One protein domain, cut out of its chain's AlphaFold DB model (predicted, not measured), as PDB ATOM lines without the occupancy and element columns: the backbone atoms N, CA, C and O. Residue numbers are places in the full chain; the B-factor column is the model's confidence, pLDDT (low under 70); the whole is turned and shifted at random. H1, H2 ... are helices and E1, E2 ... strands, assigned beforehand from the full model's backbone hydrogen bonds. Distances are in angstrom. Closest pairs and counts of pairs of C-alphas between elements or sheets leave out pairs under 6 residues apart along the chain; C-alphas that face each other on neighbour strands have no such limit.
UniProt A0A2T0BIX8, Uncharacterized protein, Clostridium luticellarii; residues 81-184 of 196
ATOM      1  N   GLN A  81      -1.882  39.769  41.063       96.31
ATOM      2  CA  GLN A  81      -0.686  39.548  41.893       96.31
ATOM      3  C   GLN A  81      -0.384  40.761  42.785       96.31
ATOM      4  O   GLN A  81      -0.500  41.904  42.348       96.31
ATOM      5  N   PHE A  82       0.033  40.521  44.029       96.81
ATOM      6  CA  PHE A  82       0.361  41.552  45.017       96.81
ATOM      7  C   PHE A  82       1.781  41.345  45.532       96.81
ATOM      8  O   PHE A  82       2.101  40.285  46.081       96.81
ATOM      9  N   MET A  83       2.629  42.359  45.366       94.62
ATOM     10  CA  MET A  83       4.048  42.283  45.698       94.62
ATOM     11  C   MET A  83       4.570  43.516  46.434       94.62
ATOM     12  O   MET A  83       4.128  44.645  46.226       94.62
ATOM     13  N   ASP A  84       5.570  43.288  47.275       92.69
ATOM     14  CA  ASP A  84       6.384  44.323  47.899       92.69
ATOM     15  C   ASP A  84       7.759  44.366  47.242       92.69
ATOM     16  O   ASP A  84       8.548  43.434  47.388       92.69
ATOM     17  N   THR A  85       8.059  45.457  46.539       90.81
ATOM     18  CA  THR A  85       9.332  45.601  45.822       90.81
ATOM     19  C   THR A  85      10.426  46.222  46.684       90.81
ATOM     20  O   THR A  85      11.562  46.325  46.237       90.81
ATOM     21  N   ILE A  86      10.100  46.658  47.906       88.06
ATOM     22  CA  ILE A  86      11.034  47.351  48.802       88.06
ATOM     23  C   ILE A  86      11.777  46.341  49.685       88.06
ATOM     24  O   ILE A  86      12.984  46.465  49.868       88.06
ATOM     25  N   HIS A  87      11.101  45.292  50.172       84.56
ATOM     26  CA  HIS A  87      11.688  44.282  51.065       84.56
ATOM     27  C   HIS A  87      11.867  42.940  50.329       84.56
ATOM     28  O   HIS A  87      11.394  41.890  50.764       84.56
ATOM     29  N   GLY A  88      12.563  42.985  49.186       76.94
ATOM     30  CA  GLY A  88      13.046  41.790  48.479       76.94
ATOM     31  C   GLY A  88      12.152  41.229  47.365       76.94
ATOM     32  O   GLY A  88      12.290  40.055  47.040       76.94
ATOM     33  N   ASN A  89      11.264  42.032  46.761       83.19
ATOM     34  CA  ASN A  89      10.352  41.605  45.677       83.19
ATOM     35  C   ASN A  89       9.427  40.431  46.064       83.19
ATOM     36  O   ASN A  89       9.136  39.548  45.257       83.19
ATOM     37  N   ASN A  90       8.947  40.421  47.309       89.25
ATOM     38  CA  ASN A  90       8.102  39.359  47.847       89.25
ATOM     39  C   ASN A  90       6.664  39.447  47.294       89.25
ATOM     40  O   ASN A  90       5.947  40.407  47.591       89.25
ATOM     41  N   VAL A  91       6.237  38.434  46.530       92.94
ATOM     42  CA  VAL A  91       4.854  38.265  46.050       92.94
ATOM     43  C   VAL A  91       4.057  37.458  47.079       92.94
ATOM     44  O   VAL A  91       4.196  36.240  47.158       92.94
ATOM     45  N   PHE A  92       3.217  38.129  47.869       93.69
ATOM     46  CA  PHE A  92       2.514  37.517  49.007       93.69
ATOM     47  C   PHE A  92       1.070  37.087  48.705       93.69
ATOM     48  O   PHE A  92       0.476  36.361  49.497       93.69
ATOM     49  N   LEU A  93       0.498  37.517  47.577       94.94
ATOM     50  CA  LEU A  93      -0.770  36.992  47.069       94.94
ATOM     51  C   LEU A  93      -0.701  36.874  45.544       94.94
ATOM     52  O   LEU A  93      -0.373  37.835  44.851       94.94
ATOM     53  N   LYS A  94      -1.049  35.692  45.037       95.44
ATOM     54  CA  LYS A  94      -1.335  35.412  43.627       95.44
ATOM     55  C   LYS A  94      -2.738  34.812  43.549       95.44
ATOM     56  O   LYS A  94      -3.088  33.972  44.378       95.44
ATOM     57  N   LYS A  95      -3.542  35.258  42.588       95.06
ATOM     58  CA  LYS A  95      -4.916  34.807  42.342       95.06
ATOM     59  C   LYS A  95      -5.161  34.771  40.839       95.06
ATOM     60  O   LYS A  95      -4.758  35.689  40.128       95.06
ATOM     61  N   ASP A  96      -5.870  33.752  40.373       93.31
ATOM     62  CA  ASP A  96      -6.490  33.782  39.051       93.31
ATOM     63  C   ASP A  96      -7.946  34.270  39.155       93.31
ATOM     64  O   ASP A  96      -8.590  34.086  40.192       93.31
ATOM     65  N   VAL A  97      -8.443  34.948  38.115       92.75
ATOM     66  CA  VAL A  97      -9.728  35.668  38.114       92.75
ATOM     67  C   VAL A  97     -10.402  35.554  36.745       92.75
ATOM     68  O   VAL A  97     -10.148  36.346  35.840       92.75
ATOM     69  N   ASN A  98     -11.314  34.589  36.606       90.75
ATOM     70  CA  ASN A  98     -12.042  34.337  35.353       90.75
ATOM     71  C   ASN A  98     -13.533  34.732  35.411       90.75
ATOM     72  O   ASN A  98     -14.159  34.906  34.368       90.75
ATOM     73  N   ASP A  99     -14.097  34.892  36.614       91.56
ATOM     74  CA  ASP A  99     -15.526  35.120  36.895       91.56
ATOM     75  C   ASP A  99     -15.918  36.604  37.052       91.56
ATOM     76  O   ASP A  99     -17.082  36.913  37.306       91.56
ATOM     77  N   MET A 100     -14.959  37.531  36.934       95.00
ATOM     78  CA  MET A 100     -15.134  38.948  37.302       95.00
ATOM     79  C   MET A 100     -14.928  39.936  36.140       95.00
ATOM     80  O   MET A 100     -14.605  41.101  36.379       95.00
ATOM     81  N   ASP A 101     -15.142  39.499  34.897       96.50
ATOM     82  CA  ASP A 101     -15.155  40.384  33.722       96.50
ATOM     83  C   ASP A 101     -16.128  41.567  33.913       96.50
ATOM     84  O   ASP A 101     -17.203  41.437  34.515       96.50
ATOM     85  N   GLY A 102     -15.730  42.754  33.452       96.38
ATOM     86  CA  GLY A 102     -16.547  43.963  33.544       96.38
ATOM     87  C   GLY A 102     -16.648  44.565  34.954       96.38
ATOM     88  O   GLY A 102     -17.367  45.551  35.145       96.38
ATOM     89  N   LYS A 103     -15.954  44.007  35.957       97.50
ATOM     90  CA  LYS A 103     -15.791  44.625  37.286       97.50
ATOM     91  C   LYS A 103     -14.624  45.612  37.287       97.50
ATOM     92  O   LYS A 103     -13.757  45.573  36.420       97.50
ATOM     93  N   THR A 104     -14.592  46.502  38.277       97.62
ATOM     94  CA  THR A 104     -13.461  47.421  38.455       97.62
ATOM     95  C   THR A 104     -12.302  46.721  39.160       97.62
ATOM     96  O   THR A 104     -12.519  45.855  40.016       97.62
ATOM     97  N   VAL A 105     -11.065  47.115  38.848       97.94
ATOM     98  CA  VAL A 105      -9.859  46.576  39.503       97.94
ATOM     99  C   VAL A 105      -9.942  46.745  41.019       97.94
ATOM    100  O   VAL A 105      -9.641  45.805  41.750       97.94
ATOM    101  N   GLY A 106     -10.423  47.888  41.506       97.62
ATOM    102  CA  GLY A 106     -10.605  48.162  42.930       97.62
ATOM    103  C   GLY A 106     -11.657  47.273  43.607       97.62
ATOM    104  O   GLY A 106     -11.451  46.857  44.746       97.62
ATOM    105  N   TYR A 107     -12.745  46.906  42.911       96.88
ATOM    106  CA  TYR A 107     -13.727  45.940  43.426       96.88
ATOM    107  C   TYR A 107     -13.116  44.542  43.577       96.88
ATOM    108  O   TYR A 107     -13.231  43.933  44.641       96.88
ATOM    109  N   ILE A 108     -12.435  44.055  42.531       97.88
ATOM    110  CA  ILE A 108     -11.762  42.747  42.560       97.88
ATOM    111  C   ILE A 108     -10.691  42.751  43.658       97.88
ATOM    112  O   ILE A 108     -10.622  41.823  44.457       97.88
ATOM    113  N   THR A 109      -9.917  43.834  43.758       97.94
ATOM    114  CA  THR A 109      -8.864  44.014  44.765       97.94
ATOM    115  C   THR A 109      -9.399  43.868  46.188       97.94
ATOM    116  O   THR A 109      -8.817  43.100  46.948       97.94
ATOM    117  N   LYS A 110     -10.523  44.516  46.543       97.19
ATOM    118  CA  LYS A 110     -11.159  44.307  47.858       97.19
ATOM    119  C   LYS A 110     -11.528  42.841  48.069       97.19
ATOM    120  O   LYS A 110     -10.986  42.223  48.979       97.19
ATOM    121  N   LYS A 111     -12.331  42.258  47.166       97.12
ATOM    122  CA  LYS A 111     -12.795  40.861  47.269       97.12
ATOM    123  C   LYS A 111     -11.636  39.874  47.463       97.12
ATOM    124  O   LYS A 111     -11.725  39.005  48.322       97.12
ATOM    125  N   LEU A 112     -10.541  40.011  46.712       97.69
ATOM    126  CA  LEU A 112      -9.386  39.112  46.823       97.69
ATOM    127  C   LEU A 112      -8.622  39.260  48.148       97.69
ATOM    128  O   LEU A 112      -8.108  38.261  48.652       97.69
ATOM    129  N   LEU A 113      -8.545  40.471  48.710       97.88
ATOM    130  CA  LEU A 113      -7.920  40.728  50.011       97.88
ATOM    131  C   LEU A 113      -8.826  40.282  51.170       97.88
ATOM    132  O   LEU A 113      -8.337  39.630  52.093       97.88
ATOM    133  N   ASP A 114     -10.136  40.535  51.074       97.44
ATOM    134  CA  ASP A 114     -11.162  40.055  52.009       97.44
ATOM    135  C   ASP A 114     -11.153  38.509  52.078       97.44
ATOM    136  O   ASP A 114     -11.066  37.926  53.159       97.44
ATOM    137  N   GLU A 115     -11.163  37.829  50.921       96.69
ATOM    138  CA  GLU A 115     -11.057  36.363  50.809       96.69
ATOM    139  C   GLU A 115      -9.750  35.811  51.393       96.69
ATOM    140  O   GLU A 115      -9.748  34.749  52.020       96.69
ATOM    141  N   ALA A 116      -8.632  36.507  51.165       96.88
ATOM    142  CA  ALA A 116      -7.320  36.122  51.678       96.88
ATOM    143  C   ALA A 116      -7.120  36.483  53.162       96.88
ATOM    144  O   ALA A 116      -6.116  36.074  53.743       96.88
ATOM    145  N   LYS A 117      -8.058  37.225  53.773       97.69
ATOM    146  CA  LYS A 117      -7.960  37.797  55.127       97.69
ATOM    147  C   LYS A 117      -6.704  38.659  55.312       97.69
ATOM    148  O   LYS A 117      -6.032  38.584  56.338       97.69
ATOM    149  N   ILE A 118      -6.375  39.454  54.293       97.38
ATOM    150  CA  ILE A 118      -5.248  40.389  54.307       97.38
ATOM    151  C   ILE A 118      -5.778  41.785  54.616       97.38
ATOM    152  O   ILE A 118      -6.534  42.343  53.825       97.38
ATOM    153  N   ASP A 119      -5.339  42.369  55.732       97.25
ATOM    154  CA  ASP A 119      -5.734  43.722  56.127       97.25
ATOM    155  C   ASP A 119      -5.347  44.768  55.073       97.25
ATOM    156  O   ASP A 119      -4.218  44.791  54.566       97.25
ATOM    157  N   TYR A 120      -6.262  45.694  54.792       98.12
ATOM    158  CA  TYR A 120      -6.015  46.859  53.949       98.12
ATOM    159  C   TYR A 120      -6.691  48.113  54.507       98.12
ATOM    160  O   TYR A 120      -7.631  48.062  55.297       98.12
ATOM    161  N   THR A 121      -6.204  49.271  54.077       97.75
ATOM    162  CA  THR A 121      -6.857  50.564  54.271       97.75
ATOM    163  C   THR A 121      -7.092  51.160  52.897       97.75
ATOM    164  O   THR A 121      -6.165  51.288  52.097       97.75
ATOM    165  N   ALA A 122      -8.346  51.502  52.617       94.94
ATOM    166  CA  ALA A 122      -8.755  52.105  51.363       94.94
ATOM    167  C   ALA A 122      -9.671  53.302  51.632       94.94
ATOM    168  O   ALA A 122     -10.489  53.266  52.552       94.94
ATOM    169  N   THR A 123      -9.525  54.351  50.831       90.69
ATOM    170  CA  THR A 123     -10.273  55.607  50.947       90.69
ATOM    171  C   THR A 123     -11.047  55.894  49.663       90.69
ATOM    172  O   THR A 123     -10.728  55.375  48.594       90.69
ATOM    173  N   GLY A 124     -12.103  56.703  49.784       87.38
ATOM    174  CA  GLY A 124     -13.041  56.951  48.691       87.38
ATOM    175  C   GLY A 124     -14.008  55.787  48.430       87.38
ATOM    176  O   GLY A 124     -13.947  54.725  49.058       87.38
ATOM    177  N   THR A 125     -14.940  56.011  47.506       82.69
ATOM    178  CA  THR A 125     -15.928  55.025  47.051       82.69
ATOM    179  C   THR A 125     -15.934  54.944  45.529       82.69
ATOM    180  O   THR A 125     -15.491  55.867  44.845       82.69
ATOM    181  N   ASP A 126     -16.452  53.832  45.009       85.75
ATOM    182  CA  ASP A 126     -16.711  53.607  43.586       85.75
ATOM    183  C   ASP A 126     -15.523  53.971  42.687       85.75
ATOM    184  O   ASP A 126     -14.545  53.231  42.658       85.75
ATOM    185  N   SER A 127     -15.596  55.099  41.973       86.75
ATOM    186  CA  SER A 127     -14.583  55.565  41.026       86.75
ATOM    187  C   SER A 127     -13.315  56.129  41.672       86.75
ATOM    188  O   SER A 127     -12.263  56.049  41.052       86.75
ATOM    189  N   ILE A 128     -13.377  56.664  42.893       88.88
ATOM    190  CA  ILE A 128     -12.236  57.304  43.582       88.88
ATOM    191  C   ILE A 128     -11.586  56.378  44.622       88.88
ATOM    192  O   ILE A 128     -11.115  56.828  45.664       88.88
ATOM    193  N   LEU A 129     -11.633  55.066  44.377       93.12
ATOM    194  CA  LEU A 129     -11.152  54.053  45.311       93.12
ATOM    195  C   LEU A 129      -9.618  53.920  45.276       93.12
ATOM    196  O   LEU A 129      -9.065  53.222  44.419       93.12
ATOM    197  N   HIS A 130      -8.974  54.536  46.269       93.06
ATOM    198  CA  HIS A 130      -7.532  54.484  46.533       93.06
ATOM    199  C   HIS A 130      -7.202  53.478  47.650       93.06
ATOM    200  O   HIS A 130      -7.984  53.308  48.587       93.06
ATOM    201  N   PHE A 131      -6.031  52.838  47.586       96.56
ATOM    202  CA  PHE A 131      -5.525  51.899  48.599       96.56
ATOM    203  C   PHE A 131      -4.273  52.468  49.281       96.56
ATOM    204  O   PHE A 131      -3.159  52.358  48.770       96.56
ATOM    205  N   SER A 132      -4.451  53.054  50.465       96.12
ATOM    206  CA  SER A 132      -3.366  53.653  51.250       96.12
ATOM    207  C   SER A 132      -2.579  52.635  52.082       96.12
ATOM    208  O   SER A 132      -1.440  52.908  52.456       96.12
ATOM    209  N   ALA A 133      -3.127  51.444  52.348       97.56
ATOM    210  CA  ALA A 133      -2.370  50.336  52.930       97.56
ATOM    211  C   ALA A 133      -2.874  48.964  52.471       97.56
ATOM    212  O   ALA A 133      -4.074  48.777  52.299       97.56
ATOM    213  N   ILE A 134      -1.972  47.987  52.348       97.81
ATOM    214  CA  ILE A 134      -2.281  46.557  52.152       97.81
ATOM    215  C   ILE A 134      -1.211  45.747  52.902       97.81
ATOM    216  O   ILE A 134      -0.029  46.085  52.835       97.81
ATOM    217  N   ASN A 135      -1.597  44.690  53.619       96.00
ATOM    218  CA  ASN A 135      -0.696  43.770  54.329       96.00
ATOM    219  C   ASN A 135       0.328  44.489  55.244       96.00
ATOM    220  O   ASN A 135       1.536  44.271  55.153       96.00
ATOM    221  N   GLY A 136      -0.141  45.450  56.054       94.50
ATOM    222  CA  GLY A 136       0.691  46.258  56.967       94.50
ATOM    223  C   GLY A 136       1.608  47.308  56.309       94.50
ATOM    224  O   GLY A 136       2.320  48.047  57.006       94.50
ATOM    225  N   ARG A 137       1.598  47.403  54.972       95.50
ATOM    226  CA  ARG A 137       2.434  48.308  54.169       95.50
ATOM    227  C   ARG A 137       1.623  49.543  53.817       95.50
ATOM    228  O   ARG A 137       0.772  49.496  52.932       95.50
ATOM    229  N   VAL A 138       1.861  50.609  54.571       96.19
ATOM    230  CA  VAL A 138       1.160  51.894  54.477       96.19
ATOM    231  C   VAL A 138       1.940  52.825  53.554       96.19
ATOM    232  O   VAL A 138       3.165  52.854  53.625       96.19
ATOM    233  N   GLU A 139       1.257  53.607  52.727       93.62
ATOM    234  CA  GLU A 139       1.869  54.695  51.962       93.62
ATOM    235  C   GLU A 139       2.719  55.626  52.841       93.62
ATOM    236  O   GLU A 139       2.498  55.771  54.045       93.62
ATOM    237  N   LYS A 140       3.719  56.257  52.224       94.06
ATOM    238  CA  LYS A 140       4.680  57.189  52.833       94.06
ATOM    239  C   LYS A 140       5.581  56.583  53.930       94.06
ATOM    240  O   LYS A 140       6.617  57.164  54.244       94.06
ATOM    241  N   LYS A 141       5.275  55.388  54.457       94.00
ATOM    242  CA  LYS A 141       5.997  54.718  55.559       94.00
ATOM    243  C   LYS A 141       7.418  54.273  55.200       94.00
ATOM    244  O   LYS A 141       8.257  54.206  56.091       94.00
ATOM    245  N   ALA A 142       7.706  53.988  53.926       90.06
ATOM    246  CA  ALA A 142       9.073  53.724  53.452       90.06
ATOM    247  C   ALA A 142       9.799  54.996  52.950       90.06
ATOM    248  O   ALA A 142      10.921  54.921  52.453       90.06
ATOM    249  N   GLY A 143       9.174  56.171  53.081       91.00
ATOM    250  CA  GLY A 143       9.637  57.462  52.561       91.00
ATOM    251  C   GLY A 143       8.517  58.187  51.809       91.00
ATOM    252  O   GLY A 143       7.605  57.544  51.297       91.00
ATOM    253  N   ASN A 144       8.572  59.519  51.722       92.69
ATOM    254  CA  ASN A 144       7.430  60.376  51.345       92.69
ATOM    255  C   ASN A 144       6.769  60.092  49.977       92.69
ATOM    256  O   ASN A 144       5.627  60.497  49.778       92.69
ATOM    257  N   LEU A 145       7.462  59.412  49.054       91.06
ATOM    258  CA  LEU A 145       6.953  59.026  47.728       91.06
ATOM    259  C   LEU A 145       6.553  57.540  47.633       91.06
ATOM    260  O   LEU A 145       6.152  57.080  46.566       91.06
ATOM    261  N   SER A 146       6.680  56.781  48.724       93.81
ATOM    262  CA  SER A 146       6.344  55.357  48.756       93.81
ATOM    263  C   SER A 146       4.840  55.123  48.842       93.81
ATOM    264  O   SER A 146       4.106  55.896  49.461       93.81
ATOM    265  N   GLY A 147       4.362  54.037  48.243       94.44
ATOM    266  CA  GLY A 147       2.939  53.719  48.239       94.44
ATOM    267  C   GLY A 147       2.584  52.536  47.357       94.44
ATOM    268  O   GLY A 147       3.452  51.889  46.767       94.44
ATOM    269  N   TRP A 148       1.289  52.256  47.285       95.56
ATOM    270  CA  TRP A 148       0.737  51.247  46.393       95.56
ATOM    271  C   TRP A 148       0.473  51.828  45.012       95.56
ATOM    272  O   TRP A 148      -0.047  52.931  44.868       95.56
ATOM    273  N   CYS A 149       0.834  51.071  43.985       95.19
ATOM    274  CA  CYS A 149       0.522  51.369  42.596       95.19
ATOM    275  C   CYS A 149       0.067  50.080  41.914       95.19
ATOM    276  O   CYS A 149       0.635  49.014  42.176       95.19
ATOM    277  N   TYR A 150      -0.935  50.179  41.042       95.75
ATOM    278  CA  TYR A 150      -1.401  49.062  40.228       95.75
ATOM    279  C   TYR A 150      -0.985  49.245  38.769       95.75
ATOM    280  O   TYR A 150      -0.877  50.366  38.271       95.75
ATOM    281  N   TYR A 151      -0.735  48.126  38.101       95.25
ATOM    282  CA  TYR A 151      -0.324  48.067  36.704       95.25
ATOM    283  C   TYR A 151      -1.162  47.016  35.997       95.25
ATOM    284  O   TYR A 151      -1.471  45.976  36.581       95.25
ATOM    285  N   VAL A 152      -1.500  47.277  34.739       95.88
ATOM    286  CA  VAL A 152      -2.313  46.388  33.908       95.88
ATOM    287  C   VAL A 152      -1.538  46.052  32.640       95.88
ATOM    288  O   VAL A 152      -1.025  46.944  31.971       95.88
ATOM    289  N   ARG A 153      -1.461  44.769  32.299       94.19
ATOM    290  CA  ARG A 153      -1.053  44.267  30.981       94.19
ATOM    291  C   ARG A 153      -2.291  43.627  30.378       94.19
ATOM    292  O   ARG A 153      -2.760  42.631  30.932       94.19
ATOM    293  N   LYS A 154      -2.859  44.191  29.308       94.31
ATOM    294  CA  LYS A 154      -4.079  43.603  28.738       94.31
ATOM    295  C   LYS A 154      -3.784  42.274  28.055       94.31
ATOM    296  O   LYS A 154      -2.652  42.014  27.644       94.31
ATOM    297  N   LYS A 155      -4.809  41.444  27.886       92.06
ATOM    298  CA  LYS A 155      -4.702  40.164  27.179       92.06
ATOM    299  C   LYS A 155      -4.085  40.336  25.780       92.06
ATOM    300  O   LYS A 155      -4.690  40.937  24.897       92.06
ATOM    301  N   GLY A 156      -2.893  39.775  25.573       88.62
ATOM    302  CA  GLY A 156      -2.145  39.860  24.310       88.62
ATOM    303  C   GLY A 156      -1.236  41.091  24.159       88.62
ATOM    304  O   GLY A 156      -0.497  41.170  23.179       88.62
ATOM    305  N   GLU A 157      -1.226  42.025  25.115       90.25
ATOM    306  CA  GLU A 157      -0.209  43.081  25.199       90.25
ATOM    307  C   GLU A 157       1.044  42.543  25.915       90.25
ATOM    308  O   GLU A 157       0.952  41.825  26.907       90.25
ATOM    309  N   SER A 158       2.242  42.900  25.442       85.75
ATOM    310  CA  SER A 158       3.517  42.434  26.023       85.75
ATOM    311  C   SER A 158       4.056  43.313  27.157       85.75
ATOM    312  O   SER A 158       5.101  43.009  27.726       85.75
ATOM    313  N   LYS A 159       3.375  44.417  27.490       88.50
ATOM    314  CA  LYS A 159       3.838  45.412  28.466       88.50
ATOM    315  C   LYS A 159       2.772  45.710  29.508       88.50
ATOM    316  O   LYS A 159       1.591  45.787  29.189       88.50
ATOM    317  N   PHE A 160       3.221  45.955  30.732       90.81
ATOM    318  CA  PHE A 160       2.408  46.606  31.748       90.81
ATOM    319  C   PHE A 160       2.379  48.114  31.507       90.81
ATOM    320  O   PHE A 160       3.418  48.735  31.284       90.81
ATOM    321  N   ILE A 161       1.189  48.696  31.603       91.62
ATOM    322  CA  ILE A 161       0.976  50.133  31.757       91.62
ATOM    323  C   ILE A 161       0.582  50.435  33.202       91.62
ATOM    324  O   ILE A 161      -0.051  49.619  33.875       91.62
ATOM    325  N   LYS A 162       0.928  51.634  33.668       92.38
ATOM    326  CA  LYS A 162       0.317  52.244  34.847       92.38
ATOM    327  C   LYS A 162      -0.852  53.108  34.373       92.38
ATOM    328  O   LYS A 162      -0.594  54.034  33.604       92.38
ATOM    329  N   PRO A 163      -2.102  52.831  34.769       92.75
ATOM    330  CA  PRO A 163      -3.207  53.719  34.440       92.75
ATOM    331  C   PRO A 163      -3.067  55.095  35.101       92.75
ATOM    332  O   PRO A 163      -2.556  55.221  36.211       92.75
ATOM    333  N   ASP A 164      -3.574  56.113  34.414       90.38
ATOM    334  CA  ASP A 164      -3.754  57.496  34.875       90.38
ATOM    335  C   ASP A 164      -5.067  57.701  35.663       90.38
ATOM    336  O   ASP A 164      -5.374  58.804  36.113       90.38
ATOM    337  N   VAL A 165      -5.829  56.619  35.841       92.25
ATOM    338  CA  VAL A 165      -7.122  56.556  36.525       92.25
ATOM    339  C   VAL A 165      -7.049  55.702  37.788       92.25
ATOM    340  O   VAL A 165      -6.262  54.757  37.885       92.25
ATOM    341  N   GLU A 166      -7.918  55.992  38.754       93.12
ATOM    342  CA  GLU A 166      -7.987  55.235  40.006       93.12
ATOM    343  C   GLU A 166      -8.416  53.779  39.791       93.12
ATOM    344  O   GLU A 166      -9.119  53.442  38.832       93.12
ATOM    345  N   SER A 167      -8.056  52.897  40.731       95.94
ATOM    346  CA  SER A 167      -8.411  51.466  40.646       95.94
ATOM    347  C   SER A 167      -9.931  51.235  40.565       95.94
ATOM    348  O   SER A 167     -10.402  50.247  39.996       95.94
ATOM    349  N   GLY A 168     -10.707  52.182  41.096       95.88
ATOM    350  CA  GLY A 168     -12.162  52.243  41.014       95.88
ATOM    351  C   GLY A 168     -12.744  52.562  39.630       95.88
ATOM    352  O   GLY A 168     -13.934  52.346  39.409       95.88
ATOM    353  N   GLN A 169     -11.939  53.066  38.692       95.19
ATOM    354  CA  GLN A 169     -12.356  53.423  37.329       95.19
ATOM    355  C   GLN A 169     -11.952  52.374  36.288       95.19
ATOM    356  O   GLN A 169     -12.716  52.143  35.349       95.19
ATOM    357  N   TRP A 170     -10.790  51.726  36.441       96.88
ATOM    358  CA  TRP A 170     -10.320  50.736  35.468       96.88
ATOM    359  C   TRP A 170     -11.189  49.475  35.469       96.88
ATOM    360  O   TRP A 170     -11.353  48.828  36.506       96.88
ATOM    361  N   ILE A 171     -11.709  49.101  34.297       97.38
ATOM    362  CA  ILE A 171     -12.495  47.880  34.084       97.38
ATOM    363  C   ILE A 171     -11.552  46.725  33.737       97.38
ATOM    364  O   ILE A 171     -10.737  46.839  32.826       97.38
ATOM    365  N   TYR A 172     -11.663  45.621  34.471       97.44
ATOM    366  CA  TYR A 172     -10.934  44.382  34.213       97.44
ATOM    367  C   TYR A 172     -11.635  43.542  33.140       97.44
ATOM    368  O   TYR A 172     -12.860  43.377  33.192       97.44
ATOM    369  N   HIS A 173     -10.851  42.954  32.231       96.75
ATOM    370  CA  HIS A 173     -11.319  41.937  31.293       96.75
ATOM    371  C   HIS A 173     -10.608  40.593  31.492       96.75
ATOM    372  O   HIS A 173      -9.419  40.542  31.802       96.75
ATOM    373  N   THR A 174     -11.333  39.482  31.318       94.88
ATOM    374  CA  THR A 174     -10.804  38.143  31.641       94.88
ATOM    375  C   THR A 174      -9.601  37.755  30.766       94.88
ATOM    376  O   THR A 174      -9.714  37.495  29.557       94.88
ATOM    377  N   GLY A 175      -8.438  37.648  31.415       91.12
ATOM    378  CA  GLY A 175      -7.134  37.382  30.800       91.12
ATOM    379  C   GLY A 175      -6.204  38.599  30.730       91.12
ATOM    380  O   GLY A 175      -5.095  38.469  30.215       91.12
ATOM    381  N   ASP A 176      -6.620  39.761  31.241       95.44
ATOM    382  CA  ASP A 176      -5.690  40.829  31.614       95.44
ATOM    383  C   ASP A 176      -4.857  40.389  32.836       95.44
ATOM    384  O   ASP A 176      -5.337  39.670  33.709       95.44
ATOM    385  N   THR A 177      -3.606  40.843  32.943       95.88
ATOM    386  CA  THR A 177      -2.805  40.692  34.170       95.88
ATOM    387  C   THR A 177      -2.801  42.002  34.951       95.88
ATOM    388  O   THR A 177      -2.397  43.035  34.415       95.88
ATOM    389  N   VAL A 178      -3.179  41.960  36.228       97.19
ATOM    390  CA  VAL A 178      -3.125  43.090  37.162       97.19
ATOM    391  C   VAL A 178      -2.085  42.820  38.246       97.19
ATOM    392  O   VAL A 178      -2.110  41.782  38.909       97.19
ATOM    393  N   VAL A 179      -1.173  43.767  38.460       95.94
ATOM    394  CA  VAL A 179      -0.141  43.672  39.500       95.94
ATOM    395  C   VAL A 179      -0.212  44.887  40.418       95.94
ATOM    396  O   VAL A 179      -0.054  46.014  39.961       95.94
ATOM    397  N   TRP A 180      -0.385  44.660  41.718       97.25
ATOM    398  CA  TRP A 180      -0.196  45.663  42.766       97.25
ATOM    399  C   TRP A 180       1.235  45.600  43.298       97.25
ATOM    400  O   TRP A 180       1.695  44.541  43.729       97.25
ATOM    401  N   ARG A 181       1.936  46.736  43.302       94.94
ATOM    402  CA  ARG A 181       3.314  46.861  43.799       94.94
ATOM    403  C   ARG A 181       3.371  47.932  44.881       94.94
ATOM    404  O   ARG A 181       2.961  49.066  44.635       94.94
ATOM    405  N   TYR A 182       3.907  47.586  46.048       95.31
ATOM    406  CA  TYR A 182       4.349  48.568  47.036       95.31
ATOM    407  C   TYR A 182       5.748  49.038  46.637       95.31
ATOM    408  O   TYR A 182       6.680  48.232  46.636       95.31
ATOM    409  N   VAL A 183       5.866  50.307  46.240       93.31
ATOM    410  CA  VAL A 183       7.062  50.885  45.603       93.31
ATOM    411  C   VAL A 183       7.651  52.025  46.430       93.31
ATOM    412  O   VAL A 183       6.934  52.713  47.152       93.31
ATOM    413  N   GLN A 184       8.965  52.243  46.306       91.31
ATOM    414  CA  GLN A 184       9.704  53.282  47.040       91.31
ATOM    415  C   GLN A 184       9.396  54.706  46.543       91.31
ATOM    416  O   GLN A 184       9.447  55.661  47.317       91.31
TER     417      GLN A 184
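This is residues 81 to 184 of the 196 residues of an uncharacterized protein of Clostridium luticellarii (UniProt A0A2T0BIX8). A twisted sheet of four strands, E2, E1, E6 and E5, has one helix, H1, laid across one of its faces, and a small two-stranded hairpin, E3 and E4, sits beside H1 on that same side. The long link between E5 and E6, residues 154 to 176, swings round the E5 edge to the helix's side of the sheet before it returns. The printed part has 104 residues, with one named helix and six named strands in the order E1, E2, H1, E3, E4, E5, E6; under half of the residues are in named elements, and the class is mixed, helices and strands. The larger sheet, in the order E2, E1, E6, E5, is mixed, and the E3 and E4 sheet is antiparallel. The whole is compact and rounded, with a radius of gyration of the C-alphas of 13.0 A and spans of 34 by 30 by 27 A.

E1, residues 81 to 84, and E2, residues 90 to 95, form an antiparallel hairpin, with N 82 and O 93 2.8 A apart, within hydrogen-bond range. E6, residues 177 to 183, is the parallel neighbour of E1, at 13 degrees, with N 180 and O 81 2.8 A apart. E5, residues 147 to 153, and E6 form an antiparallel hairpin at 157 degrees, with N 177 and O 153 2.8 A apart. E2 and E5 are the edge strands of this sheet, which is twisted, its C-alphas lying up to 4.4 A off the best plane. H1, residues 105 to 116, is on this sheet at a height over the sheet of 10.0 A; it lies over E2 and, only just, over E1 and E6, with 3 C-alphas on each of these two. It runs across the strands, at 79 degrees to E2 on the local plane. Every O i to N i+4 pair of H1 is within hydrogen-bond range. E3, residues 120 to 123, and E4, residues 130 to 134, form an antiparallel hairpin, with N 121 and O 133 2.8 A apart. The closest C-alphas of H1 and E3, those of Leu 113 and Tyr 120, are 7.5 A apart; those of E4 and E5, Phe 131 and Trp 148, are 6.7 A apart. Among the pairs that are apart are E1 and E3, and E2 and E4.

E1 begins at C-alpha 81, (-0.686, 39.548, 41.893). E2 is 14.8 A long from first to last C-alpha, and H1, which begins at C-alpha 105, (-9.859, 46.576, 39.503), is 16.2 A long. E5 is 20.1 A and E6 18.2 A long; E6 ends at C-alpha 183, (7.062, 50.885, 45.603).

The two C-alphas farthest apart, those of Asp 99 and Gly 143, are 37.1 A apart. The printed part has no cut. The links from E4 to E5, 12 residues, and from E5 to E6, 23 residues, are long. The mean pLDDT of the printed part is 93.8, and no printed residue is under 70.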